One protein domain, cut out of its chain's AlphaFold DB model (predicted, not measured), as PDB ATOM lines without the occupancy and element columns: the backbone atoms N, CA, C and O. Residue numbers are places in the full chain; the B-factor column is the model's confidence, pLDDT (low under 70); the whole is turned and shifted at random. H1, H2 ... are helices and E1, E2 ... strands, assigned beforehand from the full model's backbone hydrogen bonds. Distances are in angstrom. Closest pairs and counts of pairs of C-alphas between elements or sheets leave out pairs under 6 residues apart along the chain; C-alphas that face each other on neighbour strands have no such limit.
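This is residues 2 to 193 of the 195 residues of an uncharacterized protein of Nocardioidaceae bacterium (UniProt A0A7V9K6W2). A five-stranded sheet, strongly twisted and folded back on itself, makes one lobe, and short helices gathered round H7 make the other. The long helix H10 runs from the first lobe along the second, past the small hairpin E3 E4, while H1, H2 and H3 form a corner cluster. The 192 printed residues hold H1 to H9, E1 to E7 and H10 in that order; the sheet, E5 - E2 - E1 - E6 - E7, is antiparallel, and the class is mixed, helices and strands. The whole is compact, with a radius of gyration of the C-alphas of 17.0 A and spans of 46 by 45 by 30 A.

In the sheet, E1 is residues 99 to 106, 18.1 A long, from C-alpha 99 at (-39.238, 23.110, 26.756); E2 is 110 to 115, E5 131 to 136, E6 153 to 157 and E7 160 to 165. E3, 118 to 120, and E4, 125 to 127, form a hairpin. H10, residues 167 to 192, is 37.4 A long and ends with C-alpha 192 at (-54.180, 1.231, 19.642). H1 is residues 2 to 5, H2 14 to 22, H3 25 to 28, H4 32 to 42, H5 49 to 54, H6 58 to 64, H7 68 to 75, H8 77 to 81 and H9 87 to 96.

In the folded sheet, two leaves of one sheet, E5 and E2 face E6 and E7, with E1 as the hinge, bending by 63 degrees at residue 102. Within hydrogen-bond range are N 113 and O 133 of E2 and E5, 2.9 A, N 104 and O 112 of E1 and E2, 2.8 A, N 156 and O 99 of E6 and E1, 2.8 A, N 155 and O 163 of E6 and E7, 2.9 A, and N 119 and O 126 of E3 and E4, 2.9 A. H10 only grazes the sheet, with residues 167 to 177. It touches H6, closest at the C-alphas of Ala 64 and Gln 180, 4.7 A, and, with residues 169 to 176, H2, closest at Leu 22 and Leu 173, 5.0 A. The hub H7 touches H5, H6, H9 and H10; H6 and H7 form a hairpin, as do H4 and H5. H8 touches H9, their closest C-alphas, Trp 78 and Pro 89, 5.0 A apart. H1 only just touches H2 and H3, with 3 pairs of C-alphas within 8 A each. Every O i to N i+4 pair is within hydrogen-bond range in the helices but H1 and H3, too short for such a pair.

The farthest C-alphas, Arg 141 and His 193, are 52.4 A apart. The printed part has no cut. The link E5 to E6, residues 137 to 152, is long. Residue 193 alone is under pLDDT 70.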
ATOM      1  N   LEU A   2     -24.463  13.711  13.698       93.94
ATOM      2  CA  LEU A   2     -24.808  15.110  13.437       93.94
ATOM      3  C   LEU A   2     -23.618  15.989  12.997       93.94
ATOM      4  O   LEU A   2     -23.695  16.629  11.958       93.94
ATOM      5  N   ALA A   3     -22.482  15.928  13.706       95.06
ATOM      6  CA  ALA A   3     -21.261  16.629  13.288       95.06
ATOM      7  C   ALA A   3     -20.778  16.210  11.891       95.06
ATOM      8  O   ALA A   3     -20.525  17.059  11.049       95.06
ATOM      9  N   ALA A   4     -20.749  14.904  11.606       94.44
ATOM     10  CA  ALA A   4     -20.363  14.403  10.287       94.44
ATOM     11  C   ALA A   4     -21.324  14.876   9.179       94.44
ATOM     12  O   ALA A   4     -20.866  15.234   8.100       94.44
ATOM     13  N   THR A   5     -22.634  14.931   9.453       94.38
ATOM     14  CA  THR A   5     -23.640  15.501   8.538       94.38
ATOM     15  C   THR A   5     -23.396  16.990   8.284       94.38
ATOM     16  O   THR A   5     -23.551  17.441   7.156       94.38
ATOM     17  N   ALA A   6     -22.940  17.735   9.294       94.00
ATOM     18  CA  ALA A   6     -22.539  19.136   9.158       94.00
ATOM     19  C   ALA A   6     -21.165  19.332   8.483       94.00
ATOM     20  O   ALA A   6     -20.716  20.464   8.333       94.00
ATOM     21  N   GLY A   7     -20.455  18.256   8.122       95.44
ATOM     22  CA  GLY A   7     -19.073  18.340   7.636       95.44
ATOM     23  C   GLY A   7     -18.058  18.729   8.720       95.44
ATOM     24  O   GLY A   7     -16.951  19.158   8.404       95.44
ATOM     25  N   LEU A   8     -18.420  18.576   9.994       94.75
ATOM     26  CA  LEU A   8     -17.610  18.927  11.155       94.75
ATOM     27  C   LEU A   8     -16.990  17.679  11.797       94.75
ATOM     28  O   LEU A   8     -17.619  16.627  11.924       94.75
ATOM     29  N   GLY A   9     -15.737  17.812  12.239       94.50
ATOM     30  CA  GLY A   9     -15.045  16.773  13.011       94.50
ATOM     31  C   GLY A   9     -15.343  16.824  14.512       94.50
ATOM     32  O   GLY A   9     -15.227  15.805  15.192       94.50
ATOM     33  N   ASP A  10     -15.744  17.989  15.023       95.12
ATOM     34  CA  ASP A  10     -16.030  18.196  16.439       95.12
ATOM     35  C   ASP A  10     -17.509  17.931  16.748       95.12
ATOM     36  O   ASP A  10     -18.410  18.610  16.256       95.12
ATOM     37  N   VAL A  11     -17.761  16.927  17.590       93.81
ATOM     38  CA  VAL A  11     -19.111  16.563  18.045       93.81
ATOM     39  C   VAL A  11     -19.691  17.546  19.061       93.81
ATOM     40  O   VAL A  11     -20.888  17.478  19.330       93.81
ATOM     41  N   LEU A  12     -18.861  18.436  19.608       96.25
ATOM     42  CA  LEU A  12     -19.236  19.491  20.547       96.25
ATOM     43  C   LEU A  12     -19.185  20.891  19.916       96.25
ATOM     44  O   LEU A  12     -19.320  21.877  20.641       96.25
ATOM     45  N   ALA A  13     -19.031  20.989  18.589       96.50
ATOM     46  CA  ALA A  13     -19.156  22.261  17.883       96.50
ATOM     47  C   ALA A  13     -20.501  22.929  18.219       96.50
ATOM     48  O   ALA A  13     -21.528  22.252  18.333       96.50
ATOM     49  N   ALA A  14     -20.495  24.253  18.384       93.50
ATOM     50  CA  ALA A  14     -21.645  25.001  18.891       93.50
ATOM     51  C   ALA A  14     -22.906  24.780  18.042       93.50
ATOM     52  O   ALA A  14     -23.992  24.597  18.585       93.50
ATOM     53  N   GLU A  15     -22.757  24.705  16.721       93.88
ATOM     54  CA  GLU A  15     -23.842  24.448  15.775       93.88
ATOM     55  C   GLU A  15     -24.409  23.030  15.921       93.88
ATOM     56  O   GLU A  15     -25.617  22.831  15.828       93.88
ATOM     57  N   VAL A  16     -23.558  22.037  16.205       96.56
ATOM     58  CA  VAL A  16     -23.975  20.643  16.435       96.56
ATOM     59  C   VAL A  16     -24.753  20.533  17.741       96.56
ATOM     60  O   VAL A  16     -25.800  19.888  17.783       96.56
ATOM     61  N   VAL A  17     -24.254  21.167  18.803       95.81
ATOM     62  CA  VAL A  17     -24.908  21.177  20.117       95.81
ATOM     63  C   VAL A  17     -26.237  21.926  20.046       95.81
ATOM     64  O   VAL A  17     -27.243  21.407  20.525       95.81
ATOM     65  N   SER A  18     -26.260  23.095  19.401       94.56
ATOM     66  CA  SER A  18     -27.476  23.882  19.188       94.56
ATOM     67  C   SER A  18     -28.515  23.086  18.394       94.56
ATOM     68  O   SER A  18     -29.636  22.914  18.871       94.56
ATOM     69  N   ALA A  19     -28.118  22.468  17.275       95.44
ATOM     70  CA  ALA A  19     -29.010  21.636  16.472       95.44
ATOM     71  C   ALA A  19     -29.567  20.435  17.247       95.44
ATOM     72  O   ALA A  19     -30.756  20.130  17.177       95.44
ATOM     73  N   TYR A  20     -28.716  19.751  18.015       96.62
ATOM     74  CA  TYR A  20     -29.138  18.637  18.860       96.62
ATOM     75  C   TYR A  20     -30.129  19.079  19.948       96.62
ATOM     76  O   TYR A  20     -31.065  18.340  20.260       96.62
ATOM     77  N   TRP A  21     -29.920  20.257  20.541       96.06
ATOM     78  CA  TRP A  21     -30.671  20.727  21.703       96.06
ATOM     79  C   TRP A  21     -31.978  21.443  21.346       96.06
ATOM     80  O   TRP A  21     -33.023  21.120  21.908       96.06
ATOM     81  N   LEU A  22     -31.924  22.397  20.418       94.44
ATOM     82  CA  LEU A  22     -33.037  23.280  20.057       94.44
ATOM     83  C   LEU A  22     -33.751  22.829  18.782       94.44
ATOM     84  O   LEU A  22     -34.944  23.073  18.630       94.44
ATOM     85  N   GLY A  23     -33.041  22.129  17.901       92.69
ATOM     86  CA  GLY A  23     -33.489  21.821  16.549       92.69
ATOM     87  C   GLY A  23     -32.705  22.604  15.500       92.69
ATOM     88  O   GLY A  23     -31.768  23.334  15.806       92.69
ATOM     89  N   GLY A  24     -33.082  22.434  14.243       91.12
ATOM     90  CA  GLY A  24     -32.527  23.157  13.108       91.12
ATOM     91  C   GLY A  24     -32.577  22.314  11.844       91.12
ATOM     92  O   GLY A  24     -32.717  21.088  11.897       91.12
ATOM     93  N   GLU A  25     -32.363  22.958  10.700       90.00
ATOM     94  CA  GLU A  25     -32.322  22.301   9.384       90.00
ATOM     95  C   GLU A  25     -31.283  21.169   9.314       90.00
ATOM     96  O   GLU A  25     -31.467  20.189   8.592       90.00
ATOM     97  N   LEU A  26     -30.215  21.245  10.120       93.62
ATOM     98  CA  LEU A  26     -29.208  20.187  10.207       93.62
ATOM     99  C   LEU A  26     -29.811  18.835  10.624       93.62
ATOM    100  O   LEU A  26     -29.322  17.791  10.192       93.62
ATOM    101  N   LEU A  27     -30.867  18.833  11.446       93.44
ATOM    102  CA  LEU A  27     -31.551  17.600  11.834       93.44
ATOM    103  C   LEU A  27     -32.259  16.935  10.652       93.44
ATOM    104  O   LEU A  27     -32.296  15.706  10.591       93.44
ATOM    105  N   ASP A  28     -32.787  17.734   9.726       89.25
ATOM    106  CA  ASP A  28     -33.551  17.262   8.569       89.25
ATOM    107  C   ASP A  28     -32.624  16.664   7.487       89.25
ATOM    108  O   ASP A  28     -33.058  15.866   6.659       89.25
ATOM    109  N   ALA A  29     -31.321  16.971   7.540       92.31
ATOM    110  CA  ALA A  29     -30.290  16.368   6.693       92.31
ATOM    111  C   ALA A  29     -29.806  14.984   7.182       92.31
ATOM    112  O   ALA A  29     -29.022  14.319   6.496       92.31
ATOM    113  N   VAL A  30     -30.222  14.537   8.373       94.12
ATOM    114  CA  VAL A  30     -29.821  13.233   8.913       94.12
ATOM    115  C   VAL A  30     -30.765  12.140   8.420       94.12
ATOM    116  O   VAL A  30     -31.956  12.163   8.713       94.12
ATOM    117  N   ASP A  31     -30.214  11.118   7.757       91.88
ATOM    118  CA  ASP A  31     -30.971   9.921   7.381       91.88
ATOM    119  C   ASP A  31     -31.541   9.204   8.632       91.88
ATOM    120  O   ASP A  31     -30.766   8.755   9.494       91.88
ATOM    121  N   PRO A  32     -32.877   9.042   8.735       92.25
ATOM    122  CA  PRO A  32     -33.527   8.327   9.829       92.25
ATOM    123  C   PRO A  32     -32.997   6.899  10.036       92.25
ATOM    124  O   PRO A  32     -32.816   6.453  11.176       92.25
ATOM    125  N   VAL A  33     -32.698   6.174   8.957       92.00
ATOM    126  CA  VAL A  33     -32.214   4.789   9.048       92.00
ATOM    127  C   VAL A  33     -30.806   4.765   9.645       92.00
ATOM    128  O   VAL A  33     -30.542   4.018  10.597       92.00
ATOM    129  N   ALA A  34     -29.914   5.633   9.159       93.50
ATOM    130  CA  ALA A  34     -28.579   5.813   9.723       93.50
ATOM    131  C   ALA A  34     -28.610   6.257  11.197       93.50
ATOM    132  O   ALA A  34     -27.780   5.794  11.994       93.50
ATOM    133  N   LEU A  35     -29.568   7.107  11.587       94.94
ATOM    134  CA  LEU A  35     -29.773   7.522  12.977       94.94
ATOM    135  C   LEU A  35     -30.128   6.329  13.866       94.94
ATOM    136  O   LEU A  35     -29.407   6.062  14.835       94.94
ATOM    137  N   ARG A  36     -31.165   5.553  13.515       94.25
ATOM    138  CA  ARG A  36     -31.551   4.359  14.291       94.25
ATOM    139  C   ARG A  36     -30.412   3.349  14.378       94.25
ATOM    140  O   ARG A  36     -30.139   2.835  15.462       94.25
ATOM    141  N   ALA A  37     -29.706   3.092  13.277       93.19
ATOM    142  CA  ALA A  37     -28.568   2.175  13.262       93.19
ATOM    143  C   ALA A  37     -27.424   2.655  14.173       93.19
ATOM    144  O   ALA A  37     -26.819   1.858  14.898       93.19
ATOM    145  N   THR A  38     -27.143   3.961  14.170       94.31
ATOM    146  CA  THR A  38     -26.120   4.574  15.025       94.31
ATOM    147  C   THR A  38     -26.481   4.452  16.501       94.31
ATOM    148  O   THR A  38     -25.646   4.002  17.289       94.31
ATOM    149  N   VAL A  39     -27.721   4.771  16.874       94.06
ATOM    150  CA  VAL A  39     -28.189   4.662  18.264       94.06
ATOM    151  C   VAL A  39     -28.235   3.202  18.709       94.06
ATOM    152  O   VAL A  39     -27.687   2.874  19.759       94.06
ATOM    153  N   LYS A  40     -28.766   2.290  17.883       93.38
ATOM    154  CA  LYS A  40     -28.773   0.844  18.167       93.38
ATOM    155  C   LYS A  40     -27.367   0.305  18.427       93.38
ATOM    156  O   LYS A  40     -27.196  -0.558  19.281       93.38
ATOM    157  N   ARG A  41     -26.352   0.803  17.710       94.25
ATOM    158  CA  ARG A  41     -24.944   0.445  17.942       94.25
ATOM    159  C   ARG A  41     -24.402   1.029  19.250       94.25
ATOM    160  O   ARG A  41     -23.742   0.296  19.977       94.25
ATOM    161  N   GLY A  42     -24.670   2.303  19.538       91.81
ATOM    162  CA  GLY A  42     -24.195   2.970  20.758       91.81
ATOM    163  C   GLY A  42     -24.809   2.410  22.044       91.81
ATOM    164  O   GLY A  42     -24.148   2.368  23.072       91.81
ATOM    165  N   PHE A  43     -26.044   1.915  21.965       91.50
ATOM    166  CA  PHE A  43     -26.799   1.357  23.088       91.50
ATOM    167  C   PHE A  43     -26.789  -0.183  23.115       91.50
ATOM    168  O   PHE A  43     -27.646  -0.807  23.744       91.50
ATOM    169  N   ARG A  44     -25.833  -0.831  22.433       91.38
ATOM    170  CA  ARG A  44     -25.701  -2.297  22.458       91.38
ATOM    171  C   ARG A  44     -25.580  -2.802  23.897       91.38
ATOM    172  O   ARG A  44     -24.775  -2.297  24.669       91.38
ATOM    173  N   GLY A  45     -26.375  -3.816  24.231       89.38
ATOM    174  CA  GLY A  45     -26.423  -4.400  25.573       89.38
ATOM    175  C   GLY A  45     -27.375  -3.696  26.542       89.38
ATOM    176  O   GLY A  45     -27.612  -4.236  27.619       89.38
ATOM    177  N   GLN A  46     -27.968  -2.552  26.177       88.62
ATOM    178  CA  GLN A  46     -29.045  -1.960  26.971       88.62
ATOM    179  C   GLN A  46     -30.380  -2.664  26.677       88.62
ATOM    180  O   GLN A  46     -30.827  -2.649  25.523       88.62
ATOM    181  N   PRO A  47     -31.038  -3.262  27.688       87.25
ATOM    182  CA  PRO A  47     -32.285  -3.994  27.488       87.25
ATOM    183  C   PRO A  47     -33.389  -3.132  26.866       87.25
ATOM    184  O   PRO A  47     -33.597  -1.978  27.247       87.25
ATOM    185  N   GLY A  48     -34.116  -3.696  25.901       85.06
ATOM    186  CA  GLY A  48     -35.302  -3.082  25.309       85.06
ATOM    187  C   GLY A  48     -35.029  -1.984  24.277       85.06
ATOM    188  O   GLY A  48     -35.967  -1.557  23.609       85.06
ATOM    189  N   VAL A  49     -33.801  -1.461  24.142       87.94
ATOM    190  CA  VAL A  49     -33.497  -0.401  23.154       87.94
ATOM    191  C   VAL A  49     -33.534  -0.950  21.728       87.94
ATOM    192  O   VAL A  49     -34.079  -0.309  20.831       87.94
ATOM    193  N   ALA A  50     -32.961  -2.134  21.505       87.31
ATOM    194  CA  ALA A  50     -32.859  -2.724  20.175       87.31
ATOM    195  C   ALA A  50     -34.230  -3.103  19.597       87.31
ATOM    196  O   ALA A  50     -34.447  -2.910  18.403       87.31
ATOM    197  N   GLU A  51     -35.118  -3.615  20.446       87.81
ATOM    198  CA  GLU A  51     -36.489  -4.011  20.137       87.81
ATOM    199  C   GLU A  51     -37.326  -2.779  19.791       87.81
ATOM    200  O   GLU A  51     -37.906  -2.701  18.714       87.81
ATOM    201  N   ARG A  52     -37.284  -1.741  20.637       87.75
ATOM    202  CA  ARG A  52     -38.038  -0.501  20.389       87.75
ATOM    203  C   ARG A  52     -37.615   0.190  19.099       87.75
ATOM    204  O   ARG A  52     -38.470   0.651  18.350       87.75
ATOM    205  N   LEU A  53     -36.315   0.217  18.796       88.62
ATOM    206  CA  LEU A  53     -35.818   0.774  17.535       88.62
ATOM    207  C   LEU A  53     -36.145  -0.091  16.310       88.62
ATOM    208  O   LEU A  53     -36.149   0.443  15.203       88.62
ATOM    209  N   ALA A  54     -36.378  -1.397  16.478       85.62
ATOM    210  CA  ALA A  54     -36.783  -2.271  15.378       85.62
ATOM    211  C   ALA A  54     -38.220  -1.971  14.926       85.62
ATOM    212  O   ALA A  54     -38.469  -1.915  13.725       85.62
ATOM    213  N   ASP A  55     -39.110  -1.676  15.876       81.19
ATOM    214  CA  ASP A  55     -40.531  -1.394  15.627       81.19
ATOM    215  C   ASP A  55     -40.832   0.104  15.417       81.19
ATOM    216  O   ASP A  55     -41.990   0.522  15.369       81.19
ATOM    217  N   THR A  56     -39.796   0.944  15.335       86.81
ATOM    218  CA  THR A  56     -39.935   2.394  15.144       86.81
ATOM    219  C   THR A  56     -40.068   2.725  13.651       86.81
ATOM    220  O   THR A  56     -39.108   2.506  12.905       86.81
ATOM    221  N   PRO A  57     -41.184   3.333  13.199       88.38
ATOM    222  CA  PRO A  57     -41.327   3.779  11.814       88.38
ATOM    223  C   PRO A  57     -40.343   4.895  11.443       88.38
ATOM    224  O   PRO A  57     -39.971   5.730  12.278       88.38
ATOM    225  N   ASP A  58     -39.994   4.984  10.157       88.38
ATOM    226  CA  ASP A  58     -39.158   6.073   9.632       88.38
ATOM    227  C   ASP A  58     -39.769   7.446   9.903       88.38
ATOM    228  O   ASP A  58     -39.050   8.352  10.310       88.38
ATOM    229  N   ALA A  59     -41.093   7.581   9.790       87.75
ATOM    230  CA  ALA A  59     -41.796   8.832  10.074       87.75
ATOM    231  C   ALA A  59     -41.643   9.292  11.539       87.75
ATOM    232  O   ALA A  59     -41.463  10.484  11.783       87.75
ATOM    233  N   LEU A  60     -41.657   8.364  12.508       91.50
ATOM    234  CA  LEU A  60     -41.408   8.681  13.922       91.50
ATOM    235  C   LEU A  60     -39.959   9.126  14.141       91.50
ATOM    236  O   LEU A  60     -39.688  10.096  14.844       91.50
ATOM    237  N   THR A  61     -39.022   8.445  13.485       92.00
ATOM    238  CA  THR A  61     -37.602   8.799  13.559       92.00
ATOM    239  C   THR A  61     -37.327  10.167  12.933       92.00
ATOM    240  O   THR A  61     -36.638  10.985  13.535       92.00
ATOM    241  N   ALA A  62     -37.884  10.428  11.750       89.56
ATOM    242  CA  ALA A  62     -37.732  11.686  11.030       89.56
ATOM    243  C   ALA A  62     -38.376  12.853  11.789       89.56
ATOM    244  O   ALA A  62     -37.754  13.900  11.941       89.56
ATOM    245  N   GLY A  63     -39.586  12.661  12.327       90.56
ATOM    246  CA  GLY A  63     -40.284  13.690  13.100       90.56
ATOM    247  C   GLY A  63     -39.541  14.091  14.374       90.56
ATOM    248  O   GLY A  63     -39.500  15.271  14.719       90.56
ATOM    249  N   ALA A  64     -38.897  13.135  15.047       90.81
ATOM    250  CA  ALA A  64     -38.049  13.436  16.193       90.81
ATOM    251  C   ALA A  64     -36.677  14.027  15.811       90.81
ATOM    252  O   ALA A  64     -36.134  14.842  16.568       90.81
ATOM    253  N   GLY A  65     -36.144  13.661  14.640       93.81
ATOM    254  CA  GLY A  65     -34.842  14.100  14.127       93.81
ATOM    255  C   GLY A  65     -33.675  13.608  14.984       93.81
ATOM    256  O   GLY A  65     -33.870  12.962  16.003       93.81
ATOM    257  N   ALA A  66     -32.432  13.936  14.636       95.50
ATOM    258  CA  ALA A  66     -31.269  13.618  15.480       95.50
ATOM    259  C   ALA A  66     -31.120  14.567  16.695       95.50
ATOM    260  O   ALA A  66     -30.014  15.003  17.007       95.50
ATOM    261  N   SER A  67     -32.234  14.900  17.354       95.50
ATOM    262  CA  SER A  67     -32.314  15.815  18.500       95.50
ATOM    263  C   SER A  67     -32.242  15.088  19.845       95.50
ATOM    264  O   SER A  67     -32.376  13.863  19.927       95.50
ATOM    265  N   HIS A  68     -32.143  15.850  20.936       96.56
ATOM    266  CA  HIS A  68     -32.370  15.338  22.284       96.56
ATOM    267  C   HIS A  68     -33.741  14.654  22.413       96.56
ATOM    268  O   HIS A  68     -33.850  13.568  22.989       96.56
ATOM    269  N   GLY A  69     -34.775  15.233  21.795       96.00
ATOM    270  CA  GLY A  69     -36.133  14.695  21.808       96.00
ATOM    271  C   GLY A  69     -36.262  13.306  21.177       96.00
ATOM    272  O   GLY A  69     -37.134  12.547  21.586       96.00
ATOM    273  N   PHE A  70     -35.360  12.892  20.279       96.00
ATOM    274  CA  PHE A  70     -35.319  11.505  19.795       96.00
ATOM    275  C   PHE A  70     -35.109  10.504  20.919       96.00
ATOM    276  O   PHE A  70     -35.769   9.466  20.974       96.00
ATOM    277  N   HIS A  71     -34.233  10.828  21.868       95.12
ATOM    278  CA  HIS A  71     -34.037   9.953  23.011       95.12
ATOM    279  C   HIS A  71     -35.290   9.888  23.883       95.12
ATOM    280  O   HIS A  71     -35.680   8.806  24.308       95.12
ATOM    281  N   VAL A  72     -35.951  11.027  24.078       96.62
ATOM    282  CA  VAL A  72     -37.142  11.163  24.922       96.62
ATOM    283  C   VAL A  72     -38.353  10.436  24.334       96.62
ATOM    284  O   VAL A  72     -38.989   9.652  25.037       96.62
ATOM    285  N   PHE A  73     -38.651  10.663  23.053       95.94
ATOM    286  CA  PHE A  73     -39.868  10.179  22.399       95.94
ATOM    287  C   PHE A  73     -39.708   8.825  21.691       95.94
ATOM    288  O   PHE A  73     -40.710   8.174  21.409       95.94
ATOM    289  N   VAL A  74     -38.476   8.375  21.416       94.50
ATOM    290  CA  VAL A  74     -38.222   7.141  20.644       94.50
ATOM    291  C   VAL A  74     -37.341   6.146  21.405       94.50
ATOM    292  O   VAL A  74     -37.689   4.972  21.546       94.50
ATOM    293  N   VAL A  75     -36.189   6.585  21.925       93.81
ATOM    294  CA  VAL A  75     -35.180   5.674  22.518       93.81
ATOM    295  C   VAL A  75     -35.461   5.327  23.973       93.81
ATOM    296  O   VAL A  75     -34.943   4.323  24.462       93.81
ATOM    297  N   TYR A  76     -36.280   6.086  24.695       92.75
ATOM    298  CA  TYR A  76     -36.690   5.804  26.076       92.75
ATOM    299  C   TYR A  76     -38.113   5.234  26.139       92.75
ATOM    300  O   TYR A  76     -38.909   5.452  25.229       92.75
ATOM    301  N   PRO A  77     -38.437   4.411  27.155       92.12
ATOM    302  CA  PRO A  77     -39.652   3.596  27.120       92.12
ATOM    303  C   PRO A  77     -40.931   4.402  27.384       92.12
ATOM    304  O   PRO A  77     -42.020   3.872  27.199       92.12
ATOM    305  N   TRP A  78     -40.817   5.661  27.813       95.31
ATOM    306  CA  TRP A  78     -41.911   6.429  28.406       95.31
ATOM    307  C   TRP A  78     -43.124   6.617  27.498       95.31
ATOM    308  O   TRP A  78     -44.242   6.508  27.987       95.31
ATOM    309  N   VAL A  79     -42.935   6.814  26.189       94.31
ATOM    310  CA  VAL A  79     -44.067   6.898  25.249       94.31
ATOM    311  C   VAL A  79     -44.851   5.583  25.212       94.31
ATOM    312  O   VAL A  79     -46.076   5.591  25.255       94.31
ATOM    313  N   GLY A  80     -44.160   4.440  25.206       91.38
ATOM    314  CA  GLY A  80     -44.796   3.119  25.220       91.38
ATOM    315  C   GLY A  80     -45.478   2.758  26.545       91.38
ATOM    316  O   GLY A  80     -46.203   1.770  26.592       91.38
ATOM    317  N   LEU A  81     -45.244   3.541  27.603       92.88
ATOM    318  CA  LEU A  81     -45.874   3.392  28.917       92.88
ATOM    319  C   LEU A  81     -47.082   4.323  29.108       92.88
ATOM    320  O   LEU A  81     -47.680   4.325  30.182       92.88
ATOM    321  N   LEU A  82     -47.446   5.117  28.094       94.25
ATOM    322  CA  LEU A  82     -48.676   5.905  28.113       94.25
ATOM    323  C   LEU A  82     -49.898   4.971  28.025       94.25
ATOM    324  O   LEU A  82     -49.978   4.082  27.182       94.25
ATOM    325  N   GLY A  83     -50.845   5.179  28.933       89.00
ATOM    326  CA  GLY A  83     -52.047   4.375  29.152       89.00
ATOM    327  C   GLY A  83     -52.781   4.792  30.439       89.00
ATOM    328  O   GLY A  83     -52.650   5.939  30.887       89.00
ATOM    329  N   PRO A  84     -53.556   3.902  31.079       85.94
ATOM    330  CA  PRO A  84     -54.088   4.160  32.417       85.94
ATOM    331  C   PRO A  84     -52.949   4.461  33.409       85.94
ATOM    332  O   PRO A  84     -51.993   3.697  33.497       85.94
ATOM    333  N   GLY A  85     -53.022   5.579  34.144       83.88
ATOM    334  CA  GLY A  85     -51.958   5.983  35.082       83.88
ATOM    335  C   GLY A  85     -50.756   6.701  34.445       83.88
ATOM    336  O   GLY A  85     -49.650   6.646  34.975       83.88
ATOM    337  N   SER A  86     -50.963   7.404  33.324       92.38
ATOM    338  CA  SER A  86     -49.911   8.105  32.560       92.38
ATOM    339  C   SER A  86     -49.203   9.266  33.270       92.38
ATOM    340  O   SER A  86     -48.338   9.889  32.661       92.38
ATOM    341  N   ASP A  87     -49.519   9.592  34.523       94.00
ATOM    342  CA  ASP A  87     -48.937  10.757  35.203       94.00
ATOM    343  C   ASP A  87     -47.411  10.693  35.297       94.00
ATOM    344  O   ASP A  87     -46.728  11.676  34.994       94.00
ATOM    345  N   VAL A  88     -46.858   9.529  35.650       96.44
ATOM    346  CA  VAL A  88     -45.401   9.346  35.725       96.44
ATOM    347  C   VAL A  88     -44.767   9.378  34.327       96.44
ATOM    348  O   VAL A  88     -43.920  10.241  34.109       96.44
ATOM    349  N   PRO A  89     -45.178   8.557  33.337       97.00
ATOM    350  CA  PRO A  89     -44.608   8.644  31.992       97.00
ATOM    351  C   PRO A  89     -44.722  10.033  31.357       97.00
ATOM    352  O   PRO A  89     -43.741  10.543  30.820       97.00
ATOM    353  N   ARG A  90     -45.882  10.690  31.480       97.62
ATOM    354  CA  ARG A  90     -46.103  12.047  30.965       97.62
ATOM    355  C   ARG A  90     -45.199  13.064  31.651       97.62
ATOM    356  O   ARG A  90     -44.607  13.885  30.962       97.62
ATOM    357  N   SER A  91     -45.080  13.023  32.981       97.19
ATOM    358  CA  SER A  91     -44.216  13.964  33.710       97.19
ATOM    359  C   SER A  91     -42.741  13.791  33.358       97.19
ATOM    360  O   SER A  91     -42.036  14.791  33.231       97.19
ATOM    361  N   VAL A  92     -42.277  12.558  33.123       98.06
ATOM    362  CA  VAL A  92     -40.902  12.314  32.669       98.06
ATOM    363  C   VAL A  92     -40.698  12.797  31.235       98.06
ATOM    364  O   VAL A  92     -39.709  13.474  30.973       98.06
ATOM    365  N   LEU A  93     -41.627  12.521  30.314       98.31
ATOM    366  CA  LEU A  93     -41.567  13.054  28.944       98.31
ATOM    367  C   LEU A  93     -41.523  14.586  28.940       98.31
ATOM    368  O   LEU A  93     -40.704  15.175  28.238       98.31
ATOM    369  N   ASP A  94     -42.369  15.228  29.747       98.12
ATOM    370  CA  ASP A  94     -42.431  16.686  29.836       98.12
ATOM    371  C   ASP A  94     -41.159  17.277  30.447       98.12
ATOM    372  O   ASP A  94     -40.652  18.286  29.963       98.12
ATOM    373  N   SER A  95     -40.612  16.619  31.472       97.75
ATOM    374  CA  SER A  95     -39.382  17.047  32.143       97.75
ATOM    375  C   SER A  95     -38.150  16.866  31.257       97.75
ATOM    376  O   SER A  95     -37.287  17.740  31.247       97.75
ATOM    377  N   CYS A  96     -38.073  15.761  30.510       97.81
ATOM    378  CA  CYS A  96     -36.926  15.415  29.671       97.81
ATOM    379  C   CYS A  96     -36.940  16.081  28.293       97.81
ATOM    380  O   CYS A  96     -35.876  16.262  27.712       97.81
ATOM    381  N   ARG A  97     -38.098  16.434  27.716       97.25
ATOM    382  CA  ARG A  97     -38.076  17.239  26.485       97.25
ATOM    383  C   ARG A  97     -37.502  18.621  26.801       97.25
ATOM    384  O   ARG A  97     -37.733  19.164  27.883       97.25
ATOM    385  N   VAL A  98     -36.818  19.214  25.832       97.62
ATOM    386  CA  VAL A  98     -36.428  20.621  25.930       97.62
ATOM    387  C   VAL A  98     -37.695  21.456  25.752       97.62
ATOM    388  O   VAL A  98     -38.356  21.386  24.716       97.62
ATOM    389  N   ARG A  99     -38.098  22.181  26.797       97.56
ATOM    390  CA  ARG A  99     -39.238  23.110  26.756       97.56
ATOM    391  C   ARG A  99     -38.728  24.526  26.534       97.56
ATOM    392  O   ARG A  99     -37.541  24.796  26.696       97.56
ATOM    393  N   TRP A 100     -39.645  25.436  26.241       98.31
ATOM    394  CA  TRP A 100     -39.395  26.868  26.315       98.31
ATOM    395  C   TRP A 100     -40.436  27.546  27.196       98.31
ATOM    396  O   TRP A 100     -41.529  27.011  27.423       98.31
ATOM    397  N   GLY A 101     -40.090  28.726  27.694       98.19
ATOM    398  CA  GLY A 101     -41.007  29.562  28.449       98.19
ATOM    399  C   GLY A 101     -40.494  30.982  28.641       98.19
ATOM    400  O   GLY A 101     -39.342  31.294  28.335       98.19
ATOM    401  N   THR A 102     -41.368  31.826  29.178       98.75
ATOM    402  CA  THR A 102     -41.083  33.235  29.462       98.75
ATOM    403  C   THR A 102     -40.812  33.420  30.946       98.75
ATOM    404  O   THR A 102     -41.620  33.012  31.783       98.75
ATOM    405  N   VAL A 103     -39.699  34.058  31.298       98.75
ATOM    406  CA  VAL A 103     -39.387  34.391  32.693       98.75
ATOM    407  C   VAL A 103     -40.383  35.432  33.210       98.75
ATOM    408  O   VAL A 103     -40.475  36.532  32.676       98.75
ATOM    409  N   GLU A 104     -41.104  35.104  34.277       98.62
ATOM    410  CA  GLU A 104     -42.038  36.004  34.964       98.62
ATOM    411  C   GLU A 104     -41.325  36.796  36.067       98.62
ATOM    412  O   GLU A 104     -41.464  38.011  36.172       98.62
ATOM    413  N   SER A 105     -40.527  36.113  36.891       98.38
ATOM    414  CA  SER A 105     -39.736  36.737  37.956       98.38
ATOM    415  C   SER A 105     -38.461  35.947  38.236       98.38
ATOM    416  O   SER A 105     -38.392  34.748  37.969       98.38
ATOM    417  N   VAL A 106     -37.443  36.627  38.767       97.88
ATOM    418  CA  VAL A 106     -36.128  36.052  39.076       97.88
ATOM    419  C   VAL A 106     -35.844  36.257  40.559       97.88
ATOM    420  O   VAL A 106     -35.952  37.376  41.054       97.88
ATOM    421  N   GLY A 107     -35.507  35.176  41.255       94.38
ATOM    422  CA  GLY A 107     -34.956  35.184  42.607       94.38
ATOM    423  C   GLY A 107     -33.497  34.724  42.611       94.38
ATOM    424  O   GLY A 107     -32.876  34.583  41.557       94.38
ATOM    425  N   ASP A 108     -32.963  34.463  43.805       91.94
ATOM    426  CA  ASP A 108     -31.529  34.213  43.999       91.94
ATOM    427  C   ASP A 108     -31.035  32.954  43.269       91.94
ATOM    428  O   ASP A 108     -30.093  33.026  42.485       91.94
ATOM    429  N   GLU A 109     -31.686  31.805  43.491       93.75
ATOM    430  CA  GLU A 109     -31.313  30.528  42.852       93.75
ATOM    431  C   GLU A 109     -32.347  30.003  41.849       93.75
ATOM    432  O   GLU A 109     -32.049  29.153  41.003       93.75
ATOM    433  N   THR A 110     -33.571  30.523  41.925       96.94
ATOM    434  CA  THR A 110     -34.710  30.092  41.117       96.94
ATOM    435  C   THR A 110     -35.386  31.271  40.430       96.94
ATOM    436  O   THR A 110     -35.234  32.424  40.824       96.94
ATOM    437  N   ALA A 111     -36.133  30.978  39.376       98.00
ATOM    438  CA  ALA A 111     -36.976  31.908  38.652       98.00
ATOM    439  C   ALA A 111     -38.344  31.263  38.415       98.00
ATOM    440  O   ALA A 111     -38.461  30.038  38.304       98.00
ATOM    441  N   ARG A 112     -39.388  32.091  38.336       98.50
ATOM    442  CA  ARG A 112     -40.700  31.656  37.856       98.50
ATOM    443  C   ARG A 112     -40.732  31.792  36.345       98.50
ATOM    444  O   ARG A 112     -40.441  32.868  35.825       98.50
ATOM    445  N   VAL A 113     -41.093  30.718  35.658       98.75
ATOM    446  CA  VAL A 113     -41.171  30.666  34.195       98.75
ATOM    447  C   VAL A 113     -42.557  30.194  33.794       98.75
ATOM    448  O   VAL A 113     -43.051  29.204  34.326       98.75
ATOM    449  N   VAL A 114     -43.193  30.903  32.868       98.75
ATOM    450  CA  VAL A 114     -44.465  30.498  32.267       98.75
ATOM    451  C   VAL A 114     -44.159  29.655  31.036       98.75
ATOM    452  O   VAL A 114     -43.548  30.143  30.087       98.75
ATOM    453  N   SER A 115     -44.560  28.387  31.065       98.38
ATOM    454  CA  SER A 115     -44.340  27.413  29.990       98.38
ATOM    455  C   SER A 115     -45.615  26.602  29.733       98.38
ATOM    456  O   SER A 115     -46.590  26.675  30.488       98.38
ATOM    457  N   ARG A 116     -45.636  25.822  28.648       98.50
ATOM    458  CA  ARG A 116     -46.748  24.913  28.332       98.50
ATOM    459  C   ARG A 116     -46.334  23.471  28.631       98.50
ATOM    460  O   ARG A 116     -45.422  22.992  27.953       98.50
ATOM    461  N   PRO A 117     -46.975  22.768  29.582       97.88
ATOM    462  CA  PRO A 117     -46.648  21.380  29.906       97.88
ATOM    463  C   PRO A 117     -47.243  20.406  28.884       97.88
ATOM    464  O   PRO A 117     -48.222  20.725  28.204       97.88
ATOM    465  N   LEU A 118     -46.713  19.184  28.819       98.25
ATOM    466  CA  LEU A 118     -47.365  18.095  28.089       98.25
ATOM    467  C   LEU A 118     -48.650  17.640  28.783       98.25
ATOM    468  O   LEU A 118     -48.694  17.411  29.999       98.25
ATOM    469  N   THR A 119     -49.675  17.408  27.974       97.56
ATOM    470  CA  THR A 119     -50.944  16.780  28.349       97.56
ATOM    471  C   THR A 119     -51.076  15.411  27.698       97.56
ATOM    472  O   THR A 119     -50.462  15.151  26.669       97.56
ATOM    473  N   TRP A 120     -51.896  14.549  28.294       97.31
ATOM    474  CA  TRP A 120     -52.303  13.263  27.734       97.31
ATOM    475  C   TRP A 120     -53.819  13.150  27.868       97.31
ATOM    476  O   TRP A 120     -54.327  13.281  28.981       97.31
ATOM    477  N   ASP A 121     -54.529  12.935  26.762       94.62
ATOM    478  CA  ASP A 121     -56.000  12.838  26.754       94.62
ATOM    479  C   ASP A 121     -56.526  11.390  26.851       94.62
ATOM    480  O   ASP A 121     -57.734  11.164  26.846       94.62
ATOM    481  N   GLY A 122     -55.627  10.405  26.956       93.44
ATOM    482  CA  GLY A 122     -55.948   8.978  26.852       93.44
ATOM    483  C   GLY A 122     -55.504   8.350  25.529       93.44
ATOM    484  O   GLY A 122     -55.358   7.132  25.461       93.44
ATOM    485  N   THR A 123     -55.246   9.170  24.512       94.12
ATOM    486  CA  THR A 123     -54.912   8.748  23.143       94.12
ATOM    487  C   THR A 123     -53.760   9.529  22.520       94.12
ATOM    488  O   THR A 123     -52.975   8.960  21.762       94.12
ATOM    489  N   SER A 124     -53.633  10.815  22.842       96.38
ATOM    490  CA  SER A 124     -52.687  11.723  22.215       96.38
ATOM    491  C   SER A 124     -51.996  12.629  23.232       96.38
ATOM    492  O   SER A 124     -52.556  13.023  24.263       96.38
ATOM    493  N   LEU A 125     -50.731  12.936  22.942       97.94
ATOM    494  CA  LEU A 125     -49.965  13.964  23.626       97.94
ATOM    495  C   LEU A 125     -50.275  15.336  23.023       97.94
ATOM    496  O   LEU A 125     -50.374  15.485  21.805       97.94
ATOM    497  N   GLY A 126     -50.338  16.358  23.871       98.12
ATOM    498  CA  GLY A 126     -50.518  17.746  23.448       98.12
ATOM    499  C   GLY A 126     -49.752  18.729  24.327       98.12
ATOM    500  O   GLY A 126     -49.140  18.338  25.319       98.12
ATOM    501  N   LEU A 127     -49.796  20.013  23.966       98.44
ATOM    502  CA  LEU A 127     -49.322  21.106  24.819       98.44
ATOM    503  C   LEU A 127     -50.513  21.751  25.528       98.44
ATOM    504  O   LEU A 127     -51.406  22.302  24.879       98.44
ATOM    505  N   GLY A 128     -50.499  21.722  26.857       98.06
ATOM    506  CA  GLY A 128     -51.539  22.299  27.699       98.06
ATOM    507  C   GLY A 128     -51.558  23.828  27.700       98.06
ATOM    508  O   GLY A 128     -50.817  24.492  26.966       98.06
ATOM    509  N   ALA A 129     -52.424  24.379  28.550       98.06
ATOM    510  CA  ALA A 129     -52.444  25.804  28.848       98.06
ATOM    511  C   ALA A 129     -51.138  26.241  29.524       98.06
ATOM    512  O   ALA A 129     -50.485  25.450  30.210       98.06
ATOM    513  N   GLU A 130     -50.780  27.506  29.333       98.19
ATOM    514  CA  GLU A 130     -49.636  28.105  30.009       98.19
ATOM    515  C   GLU A 130     -49.776  28.009  31.528       98.19
ATOM    516  O   GLU A 130     -50.847  28.229  32.103       98.19
ATOM    517  N   ARG A 131     -48.671  27.670  32.185       97.88
ATOM    518  CA  ARG A 131     -48.593  27.546  33.633       97.88
ATOM    519  C   ARG A 131     -47.230  28.021  34.109       97.88
ATOM    520  O   ARG A 131     -46.209  27.707  33.510       97.88
ATOM    521  N   ALA A 132     -47.223  28.733  35.231       98.06
ATOM    522  CA  ALA A 132     -45.986  29.068  35.916       98.06
ATOM    523  C   ALA A 132     -45.388  27.837  36.622       98.06
ATOM    524  O   ALA A 132     -46.066  27.163  37.407       98.06
ATOM    525  N   GLU A 133     -44.105  27.591  36.383       97.31
ATOM    526  CA  GLU A 133     -43.260  26.628  37.088       97.31
ATOM    527  C   GLU A 133     -42.055  27.330  37.733       97.31
ATOM    528  O   GLU A 133     -41.696  28.453  37.379       97.31
ATOM    529  N   THR A 134     -41.467  26.697  38.750       98.06
ATOM    530  CA  THR A 134     -40.248  27.193  39.403       98.06
ATOM    531  C   THR A 134     -39.058  26.435  38.847       98.06
ATOM    532  O   THR A 134     -38.990  25.217  38.995       98.06
ATOM    533  N   CYS A 135     -38.116  27.162  38.254       98.00
ATOM    534  CA  CYS A 135     -36.918  26.596  37.653       98.00
ATOM    535  C   CYS A 135     -35.668  27.183  38.308       98.00
ATOM    536  O   CYS A 135     -35.590  28.379  38.578       98.00
ATOM    537  N   ARG A 136     -34.665  26.350  38.549       97.06
ATOM    538  CA  ARG A 136     -33.323  26.732  38.972       97.06
ATOM    539  C   ARG A 136     -32.561  27.318  37.795       97.06
ATOM    540  O   ARG A 136     -32.601  26.776  36.697       97.06
ATOM    541  N   TRP A 137     -31.836  28.402  38.028       95.38
ATOM    542  CA  TRP A 137     -30.992  29.027  36.998       95.38
ATOM    543  C   TRP A 137     -29.528  29.157  37.429       95.38
ATOM    544  O   TRP A 137     -28.644  29.413  36.608       95.38
ATOM    545  N   THR A 138     -29.255  28.900  38.709       93.06
ATOM    546  CA  THR A 138     -27.913  28.807  39.278       93.06
ATOM    547  C   THR A 138     -27.852  27.716  40.344       93.06
ATOM    548  O   THR A 138     -28.866  27.311  40.914       93.06
ATOM    549  N   ARG A 139     -26.644  27.218  40.602       87.44
ATOM    550  CA  ARG A 139     -26.321  26.359  41.743       87.44
ATOM    551  C   ARG A 139     -25.110  26.933  42.464       87.44
ATOM    552  O   ARG A 139     -23.973  26.801  41.994       87.44
ATOM    553  N   GLY A 140     -25.335  27.572  43.611       84.12
ATOM    554  CA  GLY A 140     -24.292  28.327  44.297       84.12
ATOM    555  C   GLY A 140     -23.726  29.425  43.391       84.12
ATOM    556  O   GLY A 140     -24.418  30.373  43.044       84.12
ATOM    557  N   ARG A 141     -22.457  29.294  42.987       77.94
ATOM    558  CA  ARG A 141     -21.758  30.289  42.144       77.94
ATOM    559  C   ARG A 141     -21.814  29.997  40.639       77.94
ATOM    560  O   ARG A 141     -21.313  30.798  39.859       77.94
ATOM    561  N   HIS A 142     -22.374  28.857  40.236       83.81
ATOM    562  CA  HIS A 142     -22.471  28.471  38.829       83.81
ATOM    563  C   HIS A 142     -23.871  28.763  38.298       83.81
ATOM    564  O   HIS A 142     -24.791  27.969  38.498       83.81
ATOM    565  N   ALA A 143     -24.004  29.894  37.609       83.12
ATOM    566  CA  ALA A 143     -25.185  30.207  36.819       83.12
ATOM    567  C   ALA A 143     -25.079  29.550  35.437       83.12
ATOM    568  O   ALA A 143     -24.033  29.638  34.792       83.12
ATOM    569  N   PHE A 144     -26.162  28.917  34.987       83.06
ATOM    570  CA  PHE A 144     -26.256  28.335  33.641       83.06
ATOM    571  C   PHE A 144     -26.553  29.406  32.589       83.06
ATOM    572  O   PHE A 144     -26.140  29.290  31.442       83.06
ATOM    573  N   VAL A 145     -27.205  30.493  33.010       88.69
ATOM    574  CA  VAL A 145     -27.536  31.649  32.177       88.69
ATOM    575  C   VAL A 145     -27.060  32.936  32.836       88.69
ATOM    576  O   VAL A 145     -27.197  33.127  34.046       88.69
ATOM    577  N   ARG A 146     -26.498  33.847  32.039       86.88
ATOM    578  CA  ARG A 146     -26.065  35.168  32.514       86.88
ATOM    579  C   ARG A 146     -27.203  36.174  32.371       86.88
ATOM    580  O   ARG A 146     -27.941  36.156  31.386       86.88
ATOM    581  N   GLU A 147     -27.308  37.073  33.349       88.94
ATOM    582  CA  GLU A 147     -28.243  38.207  33.334       88.94
ATOM    583  C   GLU A 147     -29.705  37.808  33.080       88.94
ATOM    584  O   GLU A 147     -30.378  38.387  32.228       88.94
ATOM    585  N   LEU A 148     -30.209  36.800  33.794       95.88
ATOM    586  CA  LEU A 148     -31.611  36.407  33.693       95.88
ATOM    587  C   LEU A 148     -32.525  37.540  34.192       95.88
ATOM    588  O   LEU A 148     -32.293  38.100  35.261       95.88
ATOM    589  N   LYS A 149     -33.559  37.887  33.419       97.12
ATOM    590  CA  LYS A 149     -34.508  38.966  33.728       97.12
ATOM    591  C   LYS A 149     -35.924  38.552  33.320       97.12
ATOM    592  O   LYS A 149     -36.060  37.733  32.405       97.12
ATOM    593  N   PRO A 150     -36.964  39.128  33.948       98.44
ATOM    594  CA  PRO A 150     -38.335  39.014  33.462       98.44
ATOM    595  C   PRO A 150     -38.449  39.360  31.972       98.44
ATOM    596  O   PRO A 150     -37.785  40.278  31.491       98.44
ATOM    597  N   GLY A 151     -39.283  38.616  31.249       98.31
ATOM    598  CA  GLY A 151     -39.510  38.754  29.810       98.31
ATOM    599  C   GLY A 151     -38.553  37.955  28.920       98.31
ATOM    600  O   GLY A 151     -38.853  37.777  27.743       98.31
ATOM    601  N   HIS A 152     -37.435  37.430  29.438       98.44
ATOM    602  CA  HIS A 152     -36.562  36.573  28.630       98.44
ATOM    603  C   HIS A 152     -37.250  35.256  28.256       98.44
ATOM    604  O   HIS A 152     -37.880  34.617  29.100       98.44
ATOM    605  N   GLN A 153     -37.060  34.837  27.004       98.50
ATOM    606  CA  GLN A 153     -37.330  33.473  26.561       98.50
ATOM    607  C   GLN A 153     -36.177  32.570  26.998       98.50
ATOM    608  O   GLN A 153     -35.006  32.952  26.904       98.50
ATOM    609  N   VAL A 154     -36.498  31.381  27.498       98.38
ATOM    610  CA  VAL A 154     -35.506  30.435  28.019       98.38
ATOM    611  C   VAL A 154     -35.813  29.000  27.626       98.38
ATOM    612  O   VAL A 154     -36.980  28.625  27.532       98.38
ATOM    613  N   ALA A 155     -34.765  28.194  27.453       97.88
ATOM    614  CA  ALA A 155     -34.874  26.744  27.334       97.88
ATOM    615  C   ALA A 155     -34.894  26.096  28.720       97.88
ATOM    616  O   ALA A 155     -34.088  26.444  29.589       97.88
ATOM    617  N   LEU A 156     -35.782  25.119  28.900       98.25
ATOM    618  CA  LEU A 156     -35.950  24.376  30.144       98.25
ATOM    619  C   LEU A 156     -35.703  22.883  29.926       98.25
ATOM    620  O   LEU A 156     -36.212  22.299  28.968       98.25
ATOM    621  N   HIS A 157     -34.992  22.252  30.854       97.75
ATOM    622  CA  HIS A 157     -34.864  20.798  30.943       97.75
ATOM    623  C   HIS A 157     -34.878  20.401  32.419       97.75
ATOM    624  O   HIS A 157     -34.108  20.927  33.223       97.75
ATOM    625  N   TRP A 158     -35.791  19.505  32.788       97.38
ATOM    626  CA  TRP A 158     -36.212  19.295  34.178       97.38
ATOM    627  C   TRP A 158     -36.579  20.620  34.849       97.38
ATOM    628  O   TRP A 158     -37.210  21.467  34.227       97.38
ATOM    629  N   ASP A 159     -36.205  20.815  36.104       96.38
ATOM    630  CA  ASP A 159     -36.401  22.046  36.850       96.38
ATOM    631  C   ASP A 159     -35.307  23.087  36.567       96.38
ATOM    632  O   ASP A 159     -35.099  23.952  37.406       96.38
ATOM    633  N   TRP A 160     -34.590  23.032  35.435       97.56
ATOM    634  CA  TRP A 160     -33.479  23.944  35.135       97.56
ATOM    635  C   TRP A 160     -33.744  24.848  33.939       97.56
ATOM    636  O   TRP A 160     -34.226  24.399  32.903       97.56
ATOM    637  N   ILE A 161     -33.334  26.108  34.077       97.94
ATOM    638  CA  ILE A 161     -33.099  27.035  32.974       97.94
ATOM    639  C   ILE A 161     -31.715  26.731  32.406       97.94
ATOM    640  O   ILE A 161     -30.708  26.911  33.092       97.94
ATOM    641  N   CYS A 162     -31.677  26.254  31.165       95.44
ATOM    642  CA  CYS A 162     -30.451  25.786  30.523       95.44
ATOM    643  C   CYS A 162     -29.815  26.836  29.617       95.44
ATOM    644  O   CYS A 162     -28.594  26.892  29.544       95.44
ATOM    645  N   ASP A 163     -30.628  27.653  28.943       95.25
ATOM    646  CA  ASP A 163     -30.138  28.710  28.058       95.25
ATOM    647  C   ASP A 163     -31.165  29.839  27.905       95.25
ATOM    648  O   ASP A 163     -32.354  29.660  28.199       95.25
ATOM    649  N   ARG A 164     -30.713  30.999  27.430       96.25
ATOM    650  CA  ARG A 164     -31.579  32.061  26.913       96.25
ATOM    651  C   ARG A 164     -31.831  31.827  25.433       96.25
ATOM    652  O   ARG A 164     -30.923  31.466  24.699       96.25
ATOM    653  N   LEU A 165     -33.052  32.102  24.999       96.94
ATOM    654  CA  LEU A 165     -33.460  31.940  23.612       96.94
ATOM    655  C   LEU A 165     -33.732  33.299  22.978       96.94
ATOM    656  O   LEU A 165     -34.264  34.206  23.622       96.94
ATOM    657  N   ASP A 166     -33.358  33.417  21.713       96.19
ATOM    658  CA  ASP A 166     -33.867  34.436  20.809       96.19
ATOM    659  C   ASP A 166     -35.103  33.911  20.056       96.19
ATOM    660  O   ASP A 166     -35.456  32.730  20.141       96.19
ATOM    661  N   ASP A 167     -35.786  34.800  19.335       96.75
ATOM    662  CA  ASP A 167     -37.017  34.448  18.620       96.75
ATOM    663  C   ASP A 167     -36.815  33.309  17.596       96.75
ATOM    664  O   ASP A 167     -37.652  32.399  17.569       96.75
ATOM    665  N   PRO A 168     -35.719  33.269  16.801       96.19
ATOM    666  CA  PRO A 168     -35.433  32.131  15.927       96.19
ATOM    667  C   PRO A 168     -35.311  30.801  16.676       96.19
ATOM    668  O   PRO A 168     -35.892  29.804  16.250       96.19
ATOM    669  N   SER A 169     -34.614  30.778  17.816       96.19
ATOM    670  CA  SER A 169     -34.451  29.561  18.615       96.19
ATOM    671  C   SER A 169     -35.774  29.066  19.201       96.19
ATOM    672  O   SER A 169     -36.024  27.860  19.246       96.19
ATOM    673  N   VAL A 170     -36.649  29.984  19.630       97.50
ATOM    674  CA  VAL A 170     -38.003  29.633  20.087       97.50
ATOM    675  C   VAL A 170     -38.827  29.048  18.941       97.50
ATOM    676  O   VAL A 170     -39.534  28.059  19.146       97.50
ATOM    677  N   ALA A 171     -38.736  29.625  17.739       96.44
ATOM    678  CA  ALA A 171     -39.455  29.133  16.569       96.44
ATOM    679  C   ALA A 171     -39.013  27.713  16.182       96.44
ATOM    680  O   ALA A 171     -39.867  26.845  15.997       96.44
ATOM    681  N   GLU A 172     -37.705  27.451  16.143       95.69
ATOM    682  CA  GLU A 172     -37.173  26.121  15.827       95.69
ATOM    683  C   GLU A 172     -37.578  25.082  16.877       95.69
ATOM    684  O   GLU A 172     -38.089  24.016  16.534       95.69
ATOM    685  N   LEU A 173     -37.444  25.404  18.167       96.44
ATOM    686  CA  LEU A 173     -37.839  24.481  19.230       96.44
ATOM    687  C   LEU A 173     -39.353  24.213  19.226       96.44
ATOM    688  O   LEU A 173     -39.794  23.097  19.531       96.44
ATOM    689  N   THR A 174     -40.151  25.211  18.837       97.19
ATOM    690  CA  THR A 174     -41.598  25.067  18.651       97.19
ATOM    691  C   THR A 174     -41.918  24.108  17.506       97.19
ATOM    692  O   THR A 174     -42.651  23.142  17.730       97.19
ATOM    693  N   ASP A 175     -41.356  24.327  16.312       96.19
ATOM    694  CA  ASP A 175     -41.542  23.444  15.149       96.19
ATOM    695  C   ASP A 175     -41.080  22.017  15.469       96.19
ATOM    696  O   ASP A 175     -41.825  21.049  15.276       96.19
ATOM    697  N   ARG A 176     -39.899  21.872  16.080       95.81
ATOM    698  CA  ARG A 176     -39.352  20.564  16.441       95.81
ATOM    699  C   ARG A 176     -40.249  19.814  17.418       95.81
ATOM    700  O   ARG A 176     -40.518  18.626  17.223       95.81
ATOM    701  N   THR A 177     -40.759  20.505  18.438       97.56
ATOM    702  CA  THR A 177     -41.709  19.925  19.396       97.56
ATOM    703  C   THR A 177     -43.007  19.510  18.702       97.56
ATOM    704  O   THR A 177     -43.533  18.432  18.975       97.56
ATOM    705  N   GLN A 178     -43.523  20.314  17.770       97.50
ATOM    706  CA  GLN A 178     -44.729  19.968  17.014       97.50
ATOM    707  C   GLN A 178     -44.527  18.712  16.158       97.50
ATOM    708  O   GLN A 178     -45.358  17.805  16.213       97.50
ATOM    709  N   ARG A 179     -43.409  18.596  15.431       96.56
ATOM    710  CA  ARG A 179     -43.083  17.398  14.632       96.56
ATOM    711  C   ARG A 179     -42.930  16.147  15.495       96.56
ATOM    712  O   ARG A 179     -43.429  15.076  15.130       96.56
ATOM    713  N   GLN A 180     -42.301  16.281  16.662       97.12
ATOM    714  CA  GLN A 180     -42.193  15.206  17.651       97.12
ATOM    715  C   GLN A 180     -43.573  14.735  18.115       97.12
ATOM    716  O   GLN A 180     -43.844  13.537  18.086       97.12
ATOM    717  N   LEU A 181     -44.469  15.656  18.480       98.12
ATOM    718  CA  LEU A 181     -45.824  15.313  18.920       98.12
ATOM    719  C   LEU A 181     -46.656  14.682  17.802       98.12
ATOM    720  O   LEU A 181     -47.268  13.640  18.024       98.12
ATOM    721  N   ILE A 182     -46.644  15.258  16.596       97.88
ATOM    722  CA  ILE A 182     -47.386  14.737  15.435       97.88
ATOM    723  C   ILE A 182     -46.969  13.295  15.138       97.88
ATOM    724  O   ILE A 182     -47.812  12.403  15.048       97.88
ATOM    725  N   SER A 183     -45.665  13.056  15.017       96.56
ATOM    726  CA  SER A 183     -45.141  11.740  14.659       96.56
ATOM    727  C   SER A 183     -45.318  10.707  15.781       96.56
ATOM    728  O   SER A 183     -45.679   9.560  15.510       96.56
ATOM    729  N   THR A 184     -45.167  11.122  17.043       96.44
ATOM    730  CA  THR A 184     -45.435  10.279  18.221       96.44
ATOM    731  C   THR A 184     -46.907   9.883  18.303       96.44
ATOM    732  O   THR A 184     -47.220   8.708  18.487       96.44
ATOM    733  N   ASN A 185     -47.823  10.833  18.113       96.88
ATOM    734  CA  ASN A 185     -49.261  10.571  18.153       96.88
ATOM    735  C   ASN A 185     -49.713   9.672  16.996       96.88
ATOM    736  O   ASN A 185     -50.535   8.782  17.204       96.88
ATOM    737  N   ALA A 186     -49.141   9.841  15.800       95.12
ATOM    738  CA  ALA A 186     -49.400   8.945  14.675       95.12
ATOM    739  C   ALA A 186     -48.984   7.496  14.990       95.12
ATOM    740  O   ALA A 186     -49.716   6.559  14.675       95.12
ATOM    741  N   TRP A 187     -47.839   7.306  15.653       92.75
ATOM    742  CA  TRP A 187     -47.386   5.986  16.097       92.75
ATOM    743  C   TRP A 187     -48.272   5.394  17.203       92.75
ATOM    744  O   TRP A 187     -48.623   4.215  17.144       92.75
ATOM    745  N   LEU A 188     -48.682   6.200  18.187       92.81
ATOM    746  CA  LEU A 188     -49.594   5.768  19.253       92.81
ATOM    747  C   LEU A 188     -50.939   5.290  18.689       92.81
ATOM    748  O   LEU A 188     -51.405   4.215  19.064       92.81
ATOM    749  N   ALA A 189     -51.511   6.022  17.728       92.25
ATOM    750  CA  ALA A 189     -52.768   5.653  17.079       92.25
ATOM    751  C   ALA A 189     -52.693   4.290  16.365       92.25
ATOM    752  O   ALA A 189     -53.621   3.489  16.463       92.25
ATOM    753  N   GLN A 190     -51.571   3.989  15.702       87.50
ATOM    754  CA  GLN A 190     -51.355   2.696  15.035       87.50
ATOM    755  C   GLN A 190     -51.280   1.531  16.032       87.50
ATOM    756  O   GLN A 190     -51.729   0.428  15.736       87.50
ATOM    757  N   ARG A 191     -50.750   1.760  17.238       79.12
ATOM    758  CA  ARG A 191     -50.647   0.725  18.282       79.12
ATOM    759  C   ARG A 191     -51.968   0.425  18.971       79.12
ATOM    760  O   ARG A 191     -52.175  -0.699  19.418       79.12
ATOM    761  N   SER A 192     -52.843   1.418  19.081       71.31
ATOM    762  CA  SER A 192     -54.180   1.231  19.642       71.31
ATOM    763  C   SER A 192     -55.093   0.414  18.721       71.31
ATOM    764  O   SER A 192     -56.115  -0.085  19.190       71.31
ATOM    765  N   HIS A 193     -54.753   0.274  17.434       59.12
ATOM    766  CA  HIS A 193     -55.505  -0.488  16.431       59.12
ATOM    767  C   HIS A 193     -54.579  -1.476  15.699       59.12
ATOM    768  O   HIS A 193     -54.224  -1.233  14.544       59.12
TER     769      HIS A 193